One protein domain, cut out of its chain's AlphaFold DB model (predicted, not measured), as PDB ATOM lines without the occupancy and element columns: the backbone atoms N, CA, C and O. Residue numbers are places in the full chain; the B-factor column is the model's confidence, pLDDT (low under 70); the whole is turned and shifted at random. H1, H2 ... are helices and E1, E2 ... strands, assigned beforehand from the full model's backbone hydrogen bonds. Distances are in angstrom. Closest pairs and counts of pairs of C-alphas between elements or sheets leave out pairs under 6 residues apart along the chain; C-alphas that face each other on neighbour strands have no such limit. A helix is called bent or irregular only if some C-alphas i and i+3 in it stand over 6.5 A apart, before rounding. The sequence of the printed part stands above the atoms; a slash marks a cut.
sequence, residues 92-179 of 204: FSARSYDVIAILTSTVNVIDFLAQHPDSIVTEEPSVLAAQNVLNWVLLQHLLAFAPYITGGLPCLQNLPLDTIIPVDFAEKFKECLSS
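What this domain is: This is residues 92 to 179 of the 204 residues of an uncharacterized protein of Selenomonas sp. oral taxon 126 (UniProt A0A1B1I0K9). A small three-stranded sheet forms the middle layer between two helices, H1 over one face and H2 over the other, while H3 and H4 lie beyond the sheet, toward the end of the long axis away from H1. From H3 a long unnamed stretch returns to the sheet, where residues 165 to 166 pair with E2, before the chain runs out again to H4. The printed part has 88 residues, with four named helices and three named strands in the order E1 E2 H1 E3 H2 H3 H4. The sheet's order is E2 E1 E3, all antiparallel, and the class is mixed, helices and strands. The whole is compact, with a radius of gyration of the C-alphas of 13.1 A, yet elongated in outline, spanning 39 by 24 by 18 A.

How they stand to each other: E1, residues 92 to 95, and E2, residues 99 to 103, form an antiparallel hairpin at 172 degrees, with N 94 and O 101 2.9 A apart, within hydrogen-bond range. On the other side of E1 is E3, residues 120 to 124, antiparallel at 156 degrees, with N 93 and O 122 2.9 A apart, also within range. H1, residues 106 to 115, is on the sheet over E1, at a height over the sheet of 9.8 A. It runs along the strands, at 6 degrees to E1 on the local plane; its closest C-alphas to E1 are those of Val 109 and Ala 94, 7.7 A apart. E2, H1 and E3 make a split strand-helix-strand unit, two strands running the same way with E1 between them, and its crossover is right-handed. H2, residues 127 to 140, is on the opposite face, giving three layers, helices on both faces of the sheet. It lies over E1 at a height of 9.1 A and runs along the strands, at 22 degrees to E1 on the local plane; the C-alphas of Ala 130 and Ser 93 are their closest, 5.0 A apart. H3, residues 143 to 148, is close to H2 but not clearly touching, with the C-alphas of Ala 146 and Leu 139 closest at 7.5 A. Their lines are about perpendicular at 72 degrees, only just beyond steep. H4, residues 169 to 177, is apart from H2, but only just, the closest C-alphas being 8.4 A apart. Every O i to N i+4 pair is within range in H1, H2 and H4, while H3 has 0 of 2 such pairs and 2 of 3 O i to N i+3 pairs.

Where its parts are: E1 begins at C-alpha 92 (15.600, -13.455, 18.327) and is 9.8 A long; E2 measures 12.7 A and E3 12.6 A. H1 is 14.3 A long, and H2, the longest helix, runs 20.1 A from C-alpha 127 (20.396, -10.849, 12.387). H3, 9.9 A long, is irregular, with C-alphas 144 and 147 7.8 A apart. H4 is 12.1 A long and ends at C-alpha 177 (21.091, 15.133, 19.706).

The domain as a whole: The two C-alphas farthest apart are those of Val 107 and Pro 147, 39.5 A. The printed part has no cut. The link from H3 to H4, residues 149 to 168, is long, and the other links between named elements are tight. The mean pLDDT of the printed part is 79.4; 23 residues are under 70, among them 143 to 152 and 175 to 179.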
ATOM      1  N   PHE A  92      16.571 -14.143  17.500       89.06
ATOM      2  CA  PHE A  92      15.600 -13.455  18.327       89.06
ATOM      3  C   PHE A  92      16.091 -12.048  18.630       89.06
ATOM      4  O   PHE A  92      17.245 -11.855  19.017       89.06
ATOM      5  N   SER A  93      15.209 -11.066  18.479       90.56
ATOM      6  CA  SER A  93      15.393  -9.744  19.067       90.56
ATOM      7  C   SER A  93      14.865  -9.792  20.501       90.56
ATOM      8  O   SER A  93      13.719 -10.167  20.741       90.56
ATOM      9  N   ALA A  94      15.711  -9.464  21.472       91.06
ATOM     10  CA  ALA A  94      15.364  -9.479  22.886       91.06
ATOM     11  C   ALA A  94      15.587  -8.088  23.483       91.06
ATOM     12  O   ALA A  94      16.614  -7.453  23.232       91.06
ATOM     13  N   ARG A  95      14.616  -7.590  24.250       90.06
ATOM     14  CA  ARG A  95      14.688  -6.259  24.861       90.06
ATOM     15  C   ARG A  95      13.983  -6.197  26.204       90.06
ATOM     16  O   ARG A  95      12.909  -6.765  26.377       90.06
ATOM     17  N   SER A  96      14.554  -5.429  27.117       88.12
ATOM     18  CA  SER A  96      13.911  -4.959  28.339       88.12
ATOM     19  C   SER A  96      14.090  -3.441  28.447       88.12
ATOM     20  O   SER A  96      14.499  -2.791  27.484       88.12
ATOM     21  N   TYR A  97      13.739  -2.865  29.592       79.62
ATOM     22  CA  TYR A  97      13.720  -1.417  29.787       79.62
ATOM     23  C   TYR A  97      15.104  -0.764  29.653       79.62
ATOM     24  O   TYR A  97      15.181   0.397  29.279       79.62
ATOM     25  N   ASP A  98      16.180  -1.495  29.946       83.12
ATOM     26  CA  ASP A  98      17.561  -1.003  30.009       83.12
ATOM     27  C   ASP A  98      18.575  -1.926  29.312       83.12
ATOM     28  O   ASP A  98      19.773  -1.655  29.327       83.12
ATOM     29  N   VAL A  99      18.123  -3.012  28.681       88.12
ATOM     30  CA  VAL A  99      18.993  -3.984  28.009       88.12
ATOM     31  C   VAL A  99      18.413  -4.451  26.682       88.12
ATOM     32  O   VAL A  99      17.198  -4.573  26.517       88.12
ATOM     33  N   ILE A 100      19.296  -4.774  25.740       89.75
ATOM     34  CA  ILE A 100      18.948  -5.418  24.470       89.75
ATOM     35  C   ILE A 100      19.913  -6.564  24.168       89.75
ATOM     36  O   ILE A 100      21.062  -6.551  24.612       89.75
ATOM     37  N   ALA A 101      19.465  -7.532  23.376       90.44
ATOM     38  CA  ALA A 101      20.307  -8.600  22.858       90.44
ATOM     39  C   ALA A 101      19.768  -9.134  21.525       90.44
ATOM     40  O   ALA A 101      18.568  -9.070  21.243       90.44
ATOM     41  N   ILE A 102      20.664  -9.699  20.716       90.12
ATOM     42  CA  ILE A 102      20.299 -10.546  19.578       90.12
ATOM     43  C   ILE A 102      20.705 -11.963  19.937       90.12
ATOM     44  O   ILE A 102      21.892 -12.239  20.087       90.12
ATOM     45  N   LEU A 103      19.729 -12.847  20.094       89.00
ATOM     46  CA  LEU A 103      19.950 -14.207  20.575       89.00
ATOM     47  C   LEU A 103      19.815 -15.186  19.414       89.00
ATOM     48  O   LEU A 103      18.938 -15.026  18.573       89.00
ATOM     49  N   THR A 104      20.670 -16.200  19.354       86.06
ATOM     50  CA  THR A 104      20.644 -17.212  18.282       86.06
ATOM     51  C   THR A 104      20.235 -18.601  18.772       86.06
ATOM     52  O   THR A 104      20.064 -19.530  17.979       86.06
ATOM     53  N   SER A 105      20.049 -18.744  20.087       82.00
ATOM     54  CA  SER A 105      19.720 -19.997  20.763       82.00
ATOM     55  C   SER A 105      18.543 -19.830  21.715       82.00
ATOM     56  O   SER A 105      18.442 -18.848  22.448       82.00
ATOM     57  N   THR A 106      17.684 -20.848  21.769       82.69
ATOM     58  CA  THR A 106      16.560 -20.913  22.713       82.69
ATOM     59  C   THR A 106      17.026 -20.964  24.170       82.69
ATOM     60  O   THR A 106      16.324 -20.465  25.039       82.69
ATOM     61  N   VAL A 107      18.219 -21.508  24.445       83.88
ATOM     62  CA  VAL A 107      18.798 -21.512  25.802       83.88
ATOM     63  C   VAL A 107      19.049 -20.081  26.269       83.88
ATOM     64  O   VAL A 107      18.568 -19.688  27.324       83.88
ATOM     65  N   ASN A 108      19.675 -19.266  25.420       85.00
ATOM     66  CA  ASN A 108      19.962 -17.869  25.743       85.00
ATOM     67  C   ASN A 108      18.676 -17.042  25.881       85.00
ATOM     68  O   ASN A 108      18.628 -16.119  26.686       85.00
ATOM     69  N   VAL A 109      17.618 -17.383  25.134       86.25
ATOM     70  CA  VAL A 109      16.287 -16.772  25.302       86.25
ATOM     71  C   VAL A 109      15.709 -17.081  26.681       86.25
ATOM     72  O   VAL A 109      15.206 -16.178  27.346       86.25
ATOM     73  N   ILE A 110      15.786 -18.339  27.120       87.25
ATOM     74  CA  ILE A 110      15.300 -18.755  28.439       87.25
ATOM     75  C   ILE A 110      16.101 -18.056  29.540       87.25
ATOM     76  O   ILE A 110      15.503 -17.497  30.458       87.25
ATOM     77  N   ASP A 111      17.428 -18.029  29.422       88.56
ATOM     78  CA  ASP A 111      18.305 -17.374  30.396       88.56
ATOM     79  C   ASP A 111      18.046 -15.864  30.468       88.56
ATOM     80  O   ASP A 111      17.995 -15.291  31.557       88.56
ATOM     81  N   PHE A 112      17.814 -15.223  29.321       90.12
ATOM     82  CA  PHE A 112      17.470 -13.807  29.252       90.12
ATOM     83  C   PHE A 112      16.123 -13.510  29.921       90.12
ATOM     84  O   PHE A 112      16.037 -12.593  30.733       90.12
ATOM     85  N   LEU A 113      15.086 -14.306  29.639       90.38
ATOM     86  CA  LEU A 113      13.767 -14.163  30.268       90.38
ATOM     87  C   LEU A 113      13.815 -14.427  31.779       90.38
ATOM     88  O   LEU A 113      13.101 -13.779  32.540       90.38
ATOM     89  N   ALA A 114      14.669 -15.351  32.228       89.62
ATOM     90  CA  ALA A 114      14.869 -15.620  33.649       89.62
ATOM     91  C   ALA A 114      15.538 -14.442  34.378       89.62
ATOM     92  O   ALA A 114      15.200 -14.160  35.527       89.62
ATOM     93  N   GLN A 115      16.473 -13.750  33.718       89.50
ATOM     94  CA  GLN A 115      17.152 -12.568  34.263       89.50
ATOM     95  C   GLN A 115      16.294 -11.296  34.157       89.50
ATOM     96  O   GLN A 115      16.360 -10.436  35.034       89.50
ATOM     97  N   HIS A 116      15.460 -11.197  33.118       89.25
ATOM     98  CA  HIS A 116      14.622 -10.039  32.809       89.25
ATOM     99  C   HIS A 116      13.166 -10.479  32.557       89.25
ATOM    100  O   HIS A 116      12.760 -10.638  31.402       89.25
ATOM    101  N   PRO A 117      12.357 -10.668  33.614       84.94
ATOM    102  CA  PRO A 117      11.025 -11.275  33.507       84.94
ATOM    103  C   PRO A 117      10.012 -10.434  32.714       84.94
ATOM    104  O   PRO A 117       9.129 -10.997  32.074       84.94
ATOM    105  N   ASP A 118      10.173  -9.109  32.686       87.12
ATOM    106  CA  ASP A 118       9.302  -8.183  31.941       87.12
ATOM    107  C   ASP A 118       9.835  -7.862  30.533       87.12
ATOM    108  O   ASP A 118       9.560  -6.804  29.960       87.12
ATOM    109  N   SER A 119      10.671  -8.740  29.977       89.94
ATOM    110  CA  SER A 119      11.280  -8.531  28.668       89.94
ATOM    111  C   SER A 119      10.419  -9.039  27.509       89.94
ATOM    112  O   SER A 119       9.563  -9.912  27.648       89.94
ATOM    113  N   ILE A 120      10.646  -8.461  26.329       90.56
ATOM    114  CA  ILE A 120       9.990  -8.839  25.079       90.56
ATOM    115  C   ILE A 120      11.022  -9.533  24.200       90.56
ATOM    116  O   ILE A 120      12.075  -8.960  23.910       90.56
ATOM    117  N   VAL A 121      10.690 -10.741  23.746       91.38
ATOM    118  CA  VAL A 121      11.503 -11.519  22.810       91.38
ATOM    119  C   VAL A 121      10.669 -11.864  21.582       91.38
ATOM    120  O   VAL A 121       9.591 -12.445  21.709       91.38
ATOM    121  N   THR A 122      11.176 -11.527  20.399       90.62
ATOM    122  CA  THR A 122      10.520 -11.789  19.112       90.62
ATOM    123  C   THR A 122      11.456 -12.590  18.221       90.62
ATOM    124  O   THR A 122      12.651 -12.315  18.176       90.62
ATOM    125  N   GLU A 123      10.932 -13.592  17.519       88.62
ATOM    126  CA  GLU A 123      11.693 -14.330  16.509       88.62
ATOM    127  C   GLU A 123      11.779 -13.529  15.207       88.62
ATOM    128  O   GLU A 123      10.781 -12.997  14.724       88.62
ATOM    129  N   GLU A 124      12.975 -13.473  14.636       86.00
ATOM    130  CA  GLU A 124      13.321 -12.625  13.506       86.00
ATOM    131  C   GLU A 124      13.910 -13.456  12.360       86.00
ATOM    132  O   GLU A 124      14.641 -14.423  12.590       86.00
ATOM    133  N   PRO A 125      13.665 -13.063  11.098       79.69
ATOM    134  CA  PRO A 125      14.110 -13.826   9.934       79.69
ATOM    135  C   PRO A 125      15.625 -13.741   9.686       79.69
ATOM    136  O   PRO A 125      16.157 -14.496   8.879       79.69
ATOM    137  N   SER A 126      16.329 -12.788  10.307       82.75
ATOM    138  CA  SER A 126      17.787 -12.648  10.204       82.75
ATOM    139  C   SER A 126      18.349 -11.747  11.306       82.75
ATOM    140  O   SER A 126      17.621 -10.965  11.914       82.75
ATOM    141  N   VAL A 127      19.672 -11.782  11.499       82.19
ATOM    142  CA  VAL A 127      20.396 -10.849  12.387       82.19
ATOM    143  C   VAL A 127      20.164  -9.394  11.980       82.19
ATOM    144  O   VAL A 127      19.920  -8.549  12.834       82.19
ATOM    145  N   LEU A 128      20.173  -9.101  10.675       82.12
ATOM    146  CA  LEU A 128      19.916  -7.753  10.171       82.12
ATOM    147  C   LEU A 128      18.481  -7.296  10.477       82.12
ATOM    148  O   LEU A 128      18.265  -6.147  10.853       82.12
ATOM    149  N   ALA A 129      17.500  -8.194  10.353       81.19
ATOM    150  CA  ALA A 129      16.116  -7.896  10.720       81.19
ATOM    151  C   ALA A 129      15.983  -7.620  12.225       81.19
ATOM    152  O   ALA A 129      15.404  -6.601  12.596       81.19
ATOM    153  N   ALA A 130      16.609  -8.442  13.074       86.19
ATOM    154  CA  ALA A 130      16.641  -8.221  14.518       86.19
ATOM    155  C   ALA A 130      17.270  -6.867  14.890       86.19
ATOM    156  O   ALA A 130      16.713  -6.129  15.703       86.19
ATOM    157  N   GLN A 131      18.383  -6.495  14.246       84.00
ATOM    158  CA  GLN A 131      19.003  -5.175  14.414       84.00
ATOM    159  C   GLN A 131      18.043  -4.048  14.019       84.00
ATOM    160  O   GLN A 131      17.878  -3.092  14.775       84.00
ATOM    161  N   ASN A 132      17.376  -4.164  12.869       83.00
ATOM    162  CA  ASN A 132      16.438  -3.149  12.390       83.00
ATOM    163  C   ASN A 132      15.226  -2.988  13.317       83.00
ATOM    164  O   ASN A 132      14.807  -1.858  13.564       83.00
ATOM    165  N   VAL A 133      14.691  -4.083  13.863       85.75
ATOM    166  CA  VAL A 133      13.572  -4.050  14.819       85.75
ATOM    167  C   VAL A 133      13.976  -3.348  16.113       85.75
ATOM    168  O   VAL A 133      13.266  -2.447  16.566       85.75
ATOM    169  N   LEU A 134      15.133  -3.696  16.685       86.12
ATOM    170  CA  LEU A 134      15.653  -3.028  17.884       86.12
ATOM    171  C   LEU A 134      15.905  -1.535  17.629       86.12
ATOM    172  O   LEU A 134      15.557  -0.693  18.455       86.12
ATOM    173  N   ASN A 135      16.442  -1.193  16.459       81.38
ATOM    174  CA  ASN A 135      16.683   0.188  16.053       81.38
ATOM    175  C   ASN A 135      15.384   0.984  15.918       81.38
ATOM    176  O   ASN A 135      15.274   2.086  16.446       81.38
ATOM    177  N   TRP A 136      14.369   0.399  15.284       78.62
ATOM    178  CA  TRP A 136      13.053   1.014  15.153       78.62
ATOM    179  C   TRP A 136      12.411   1.305  16.512       78.62
ATOM    180  O   TRP A 136      11.950   2.420  16.747       78.62
ATOM    181  N   VAL A 137      12.431   0.338  17.431       80.38
ATOM    182  CA  VAL A 137      11.920   0.501  18.801       80.38
ATOM    183  C   VAL A 137      12.580   1.680  19.515       80.38
ATOM    184  O   VAL A 137      11.914   2.466  20.192       80.38
ATOM    185  N   LEU A 138      13.895   1.813  19.378       75.62
ATOM    186  CA  LEU A 138      14.644   2.880  20.028       75.62
ATOM    187  C   LEU A 138      14.386   4.237  19.350       75.62
ATOM    188  O   LEU A 138      14.169   5.234  20.035       75.62
ATOM    189  N   LEU A 139      14.276   4.268  18.019       74.19
ATOM    190  CA  LEU A 139      13.912   5.465  17.254       74.19
ATOM    191  C   LEU A 139      12.473   5.939  17.506       74.19
ATOM    192  O   LEU A 139      12.213   7.135  17.393       74.19
ATOM    193  N   GLN A 140      11.540   5.060  17.891       74.81
ATOM    194  CA  GLN A 140      10.179   5.476  18.259       74.81
ATOM    195  C   GLN A 140      10.170   6.484  19.415       74.81
ATOM    196  O   GLN A 140       9.378   7.423  19.412       74.81
ATOM    197  N   HIS A 141      11.104   6.362  20.359       71.56
ATOM    198  CA  HIS A 141      11.259   7.318  21.459       71.56
ATOM    199  C   HIS A 141      11.779   8.686  20.979       71.56
ATOM    200  O   HIS A 141      11.703   9.679  21.698       71.56
ATOM    201  N   LEU A 142      12.271   8.745  19.739       70.06
ATOM    202  CA  LEU A 142      12.871   9.899  19.079       70.06
ATOM    203  C   LEU A 142      12.025  10.401  17.904       70.06
ATOM    204  O   LEU A 142      12.509  11.200  17.106       70.06
ATOM    205  N   LEU A 143      10.758   9.983  17.805       69.31
ATOM    206  CA  LEU A 143       9.846  10.366  16.717       69.31
ATOM    207  C   LEU A 143       9.775  11.884  16.499       69.31
ATOM    208  O   LEU A 143       9.737  12.335  15.357       69.31
ATOM    209  N   ALA A 144       9.829  12.675  17.575       68.38
ATOM    210  CA  ALA A 144       9.838  14.138  17.494       68.38
ATOM    211  C   ALA A 144      11.056  14.705  16.733       68.38
ATOM    212  O   ALA A 144      10.976  15.786  16.154       68.38
ATOM    213  N   PHE A 145      12.167  13.966  16.705       69.69
ATOM    214  CA  PHE A 145      13.423  14.329  16.046       69.69
ATOM    215  C   PHE A 145      13.691  13.517  14.771       69.69
ATOM    216  O   PHE A 145      14.672  13.787  14.081       69.69
ATOM    217  N   ALA A 146      12.813  12.570  14.419       65.62
ATOM    218  CA  ALA A 146      12.950  11.701  13.251       65.62
ATOM    219  C   ALA A 146      13.244  12.436  11.923       65.62
ATOM    220  O   ALA A 146      14.043  11.912  11.150       65.62
ATOM    221  N   PRO A 147      12.717  13.652  11.647       68.00
ATOM    222  CA  PRO A 147      13.077  14.398  10.434       68.00
ATOM    223  C   PRO A 147      14.567  14.757  10.317       68.00
ATOM    224  O   PRO A 147      15.045  15.027   9.218       68.00
ATOM    225  N   TYR A 148      15.294  14.780  11.437       69.06
ATOM    226  CA  TYR A 148      16.709  15.155  11.515       69.06
ATOM    227  C   TYR A 148      17.634  13.947  11.719       69.06
ATOM    228  O   TYR A 148      18.853  14.077  11.621       69.06
ATOM    229  N   ILE A 149      17.071  12.764  11.972       67.69
ATOM    230  CA  ILE A 149      17.810  11.521  12.180       67.69
ATOM    231  C   ILE A 149      17.710  10.704  10.889       67.69
ATOM    232  O   ILE A 149      16.730  10.009  10.643       67.69
ATOM    233  N   THR A 150      18.719  10.823  10.027       64.25
ATOM    234  CA  THR A 150      18.732  10.188   8.694       64.25
ATOM    235  C   THR A 150      19.314   8.773   8.685       64.25
ATOM    236  O   THR A 150      19.183   8.066   7.688       64.25
ATOM    237  N   GLY A 151      19.947   8.345   9.780       66.56
ATOM    238  CA  GLY A 151      20.553   7.024   9.933       66.56
ATOM    239  C   GLY A 151      20.059   6.295  11.180       66.56
ATOM    240  O   GLY A 151      19.522   6.901  12.104       66.56
ATOM    241  N   GLY A 152      20.264   4.979  11.209       64.12
ATOM    242  CA  GLY A 152      20.035   4.171  12.403       64.12
ATOM    243  C   GLY A 152      20.981   4.537  13.550       64.12
ATOM    244  O   GLY A 152      22.058   5.085  13.313       64.12
ATOM    245  N   LEU A 153      20.610   4.192  14.787       70.00
ATOM    246  CA  LEU A 153      21.430   4.486  15.963       70.00
ATOM    247  C   LEU A 153      22.820   3.818  15.851       70.00
ATOM    248  O   LEU A 153      22.884   2.591  15.721       70.00
ATOM    249  N   PRO A 154      23.935   4.576  15.921       65.94
ATOM    250  CA  PRO A 154      25.287   4.034  15.744       65.94
ATOM    251  C   PRO A 154      25.634   2.927  16.742       65.94
ATOM    252  O   PRO A 154      26.329   1.977  16.403       65.94
ATOM    253  N   CYS A 155      25.100   3.014  17.963       63.28
ATOM    254  CA  CYS A 155      25.309   2.026  19.018       63.28
ATOM    255  C   CYS A 155      24.676   0.654  18.745       63.28
ATOM    256  O   CYS A 155      24.988  -0.301  19.450       63.28
ATOM    257  N   LEU A 156      23.800   0.556  17.742       67.75
ATOM    258  CA  LEU A 156      23.148  -0.687  17.323       67.75
ATOM    259  C   LEU A 156      23.754  -1.266  16.045       67.75
ATOM    260  O   LEU A 156      23.334  -2.327  15.582       67.75
ATOM    261  N   GLN A 157      24.733  -0.578  15.457       67.38
ATOM    262  CA  GLN A 157      25.490  -1.113  14.339       67.38
ATOM    263  C   GLN A 157      26.469  -2.157  14.879       67.38
ATOM    264  O   GLN A 157      27.258  -1.869  15.775       67.38
ATOM    265  N   ASN A 158      26.427  -3.367  14.320       69.75
ATOM    266  CA  ASN A 158      27.295  -4.486  14.707       69.75
ATOM    267  C   ASN A 158      27.101  -4.974  16.152       69.75
ATOM    268  O   ASN A 158      28.077  -5.283  16.836       69.75
ATOM    269  N   LEU A 159      25.850  -5.074  16.620       76.06
ATOM    270  CA  LEU A 159      25.574  -5.706  17.913       76.06
ATOM    271  C   LEU A 159      26.141  -7.141  17.940       76.06
ATOM    272  O   LEU A 159      25.831  -7.919  17.028       76.06
ATOM    273  N   PRO A 160      26.949  -7.502  18.954       79.31
ATOM    274  CA  PRO A 160      27.407  -8.871  19.134       79.31
ATOM    275  C   PRO A 160      26.229  -9.813  19.397       79.31
ATOM    276  O   PRO A 160      25.253  -9.459  20.062       79.31
ATOM    277  N   LEU A 161      26.337 -11.027  18.864       84.31
ATOM    278  CA  LEU A 161      25.357 -12.086  19.082       84.31
ATOM    279  C   LEU A 161      25.481 -12.638  20.505       84.31
ATOM    280  O   LEU A 161      26.571 -12.659  21.081       84.31
ATOM    281  N   ASP A 162      24.352 -13.077  21.058       83.62
ATOM    282  CA  ASP A 162      24.242 -13.770  22.346       83.62
ATOM    283  C   ASP A 162      24.872 -13.009  23.522       83.62
ATOM    284  O   ASP A 162      25.303 -13.588  24.516       83.62
ATOM    285  N   THR A 163      24.913 -11.683  23.404       84.38
ATOM    286  CA  THR A 163      25.485 -10.780  24.398       84.38
ATOM    287  C   THR A 163      24.416  -9.795  24.845       84.38
ATOM    288  O   THR A 163      23.788  -9.132  24.017       84.38
ATOM    289  N   ILE A 164      24.218  -9.694  26.159       85.50
ATOM    290  CA  ILE A 164      23.328  -8.699  26.758       85.50
ATOM    291  C   ILE A 164      24.062  -7.367  26.791       85.50
ATOM    292  O   ILE A 164      25.160  -7.261  27.338       85.50
ATOM    293  N   ILE A 165      23.451  -6.352  26.194       83.75
ATOM    294  CA  ILE A 165      24.039  -5.027  26.069       83.75
ATOM    295  C   ILE A 165      23.191  -4.065  26.892       83.75
ATOM    296  O   ILE A 165      22.007  -3.900  26.584       83.75
ATOM    297  N   PRO A 166      23.770  -3.419  27.919       82.94
ATOM    298  CA  PRO A 166      23.087  -2.356  28.629       82.94
ATOM    299  C   PRO A 166      22.937  -1.147  27.707       82.94
ATOM    300  O   PRO A 166      23.889  -0.700  27.061       82.94
ATOM    301  N   VAL A 167      21.724  -0.616  27.650       76.38
ATOM    302  CA  VAL A 167      21.372   0.568  26.877       76.38
ATOM    303  C   VAL A 167      20.982   1.661  27.855       76.38
ATOM    304  O   VAL A 167      19.857   1.709  28.347       76.38
ATOM    305  N   ASP A 168      21.913   2.577  28.111       76.38
ATOM    306  CA  ASP A 168      21.567   3.848  28.739       76.38
ATOM    307  C   ASP A 168      20.918   4.754  27.687       76.38
ATOM    308  O   ASP A 168      21.583   5.390  26.863       76.38
ATOM    309  N   PHE A 169      19.589   4.784  27.711       69.38
ATOM    310  CA  PHE A 169      18.782   5.590  26.804       69.38
ATOM    311  C   PHE A 169      19.146   7.075  26.846       69.38
ATOM    312  O   PHE A 169      19.130   7.731  25.804       69.38
ATOM    313  N   ALA A 170      19.488   7.615  28.019       70.38
ATOM    314  CA  ALA A 170      19.785   9.033  28.173       70.38
ATOM    315  C   ALA A 170      21.128   9.394  27.524       70.38
ATOM    316  O   ALA A 170      21.223  10.395  26.811       70.38
ATOM    317  N   GLU A 171      22.151   8.560  27.712       70.25
ATOM    318  CA  GLU A 171      23.457   8.760  27.074       70.25
ATOM    319  C   GLU A 171      23.395   8.530  25.560       70.25
ATOM    320  O   GLU A 171      23.917   9.332  24.782       70.25
ATOM    321  N   LYS A 172      22.664   7.506  25.102       66.69
ATOM    322  CA  LYS A 172      22.464   7.271  23.662       66.69
ATOM    323  C   LYS A 172      21.657   8.373  22.984       66.69
ATOM    324  O   LYS A 172      21.941   8.727  21.838       66.69
ATOM    325  N   PHE A 173      20.715   8.982  23.700       69.19
ATOM    326  CA  PHE A 173      20.002  10.156  23.213       69.19
ATOM    327  C   PHE A 173      20.928  11.365  23.035       69.19
ATOM    328  O   PHE A 173      20.841  12.036  22.007       69.19
ATOM    329  N   LYS A 174      21.853  11.622  23.971       71.81
ATOM    330  CA  LYS A 174      22.826  12.726  23.849       71.81
ATOM    331  C   LYS A 174      23.685  12.613  22.592       71.81
ATOM    332  O   LYS A 174      23.892  13.621  21.920       71.81
ATOM    333  N   GLU A 175      24.141  11.406  22.251       69.62
ATOM    334  CA  GLU A 175      24.900  11.165  21.015       69.62
ATOM    335  C   GLU A 175      24.075  11.566  19.778       69.62
ATOM    336  O   GLU A 175      24.582  12.250  18.890       69.62
ATOM    337  N   CYS A 176      22.782  11.233  19.757       66.19
ATOM    338  CA  CYS A 176      21.876  11.525  18.642       66.19
ATOM    339  C   CYS A 176      21.425  12.987  18.577       66.19
ATOM    340  O   CYS A 176      21.099  13.485  17.508       66.19
ATOM    341  N   LEU A 177      21.418  13.707  19.698       67.69
ATOM    342  CA  LEU A 177      21.091  15.133  19.706       67.69
ATOM    343  C   LEU A 177      22.137  15.989  18.986       67.69
ATOM    344  O   LEU A 177      21.808  17.081  18.535       67.69
ATOM    345  N   SER A 178      23.374  15.505  18.842       69.31
ATOM    346  CA  SER A 178      24.420  16.217  18.099       69.31
ATOM    347  C   SER A 178      24.098  16.401  16.610       69.31
ATOM    348  O   SER A 178      24.564  17.366  16.006       69.31
ATOM    349  N   SER A 179      23.272  15.524  16.024       66.69
ATOM    350  CA  SER A 179      22.795  15.649  14.641       66.69
ATOM    351  C   SER A 179      21.528  16.499  14.511       66.69
ATOM    352  O   SER A 179      21.161  16.878  13.398       66.69
TER     353      SER A 179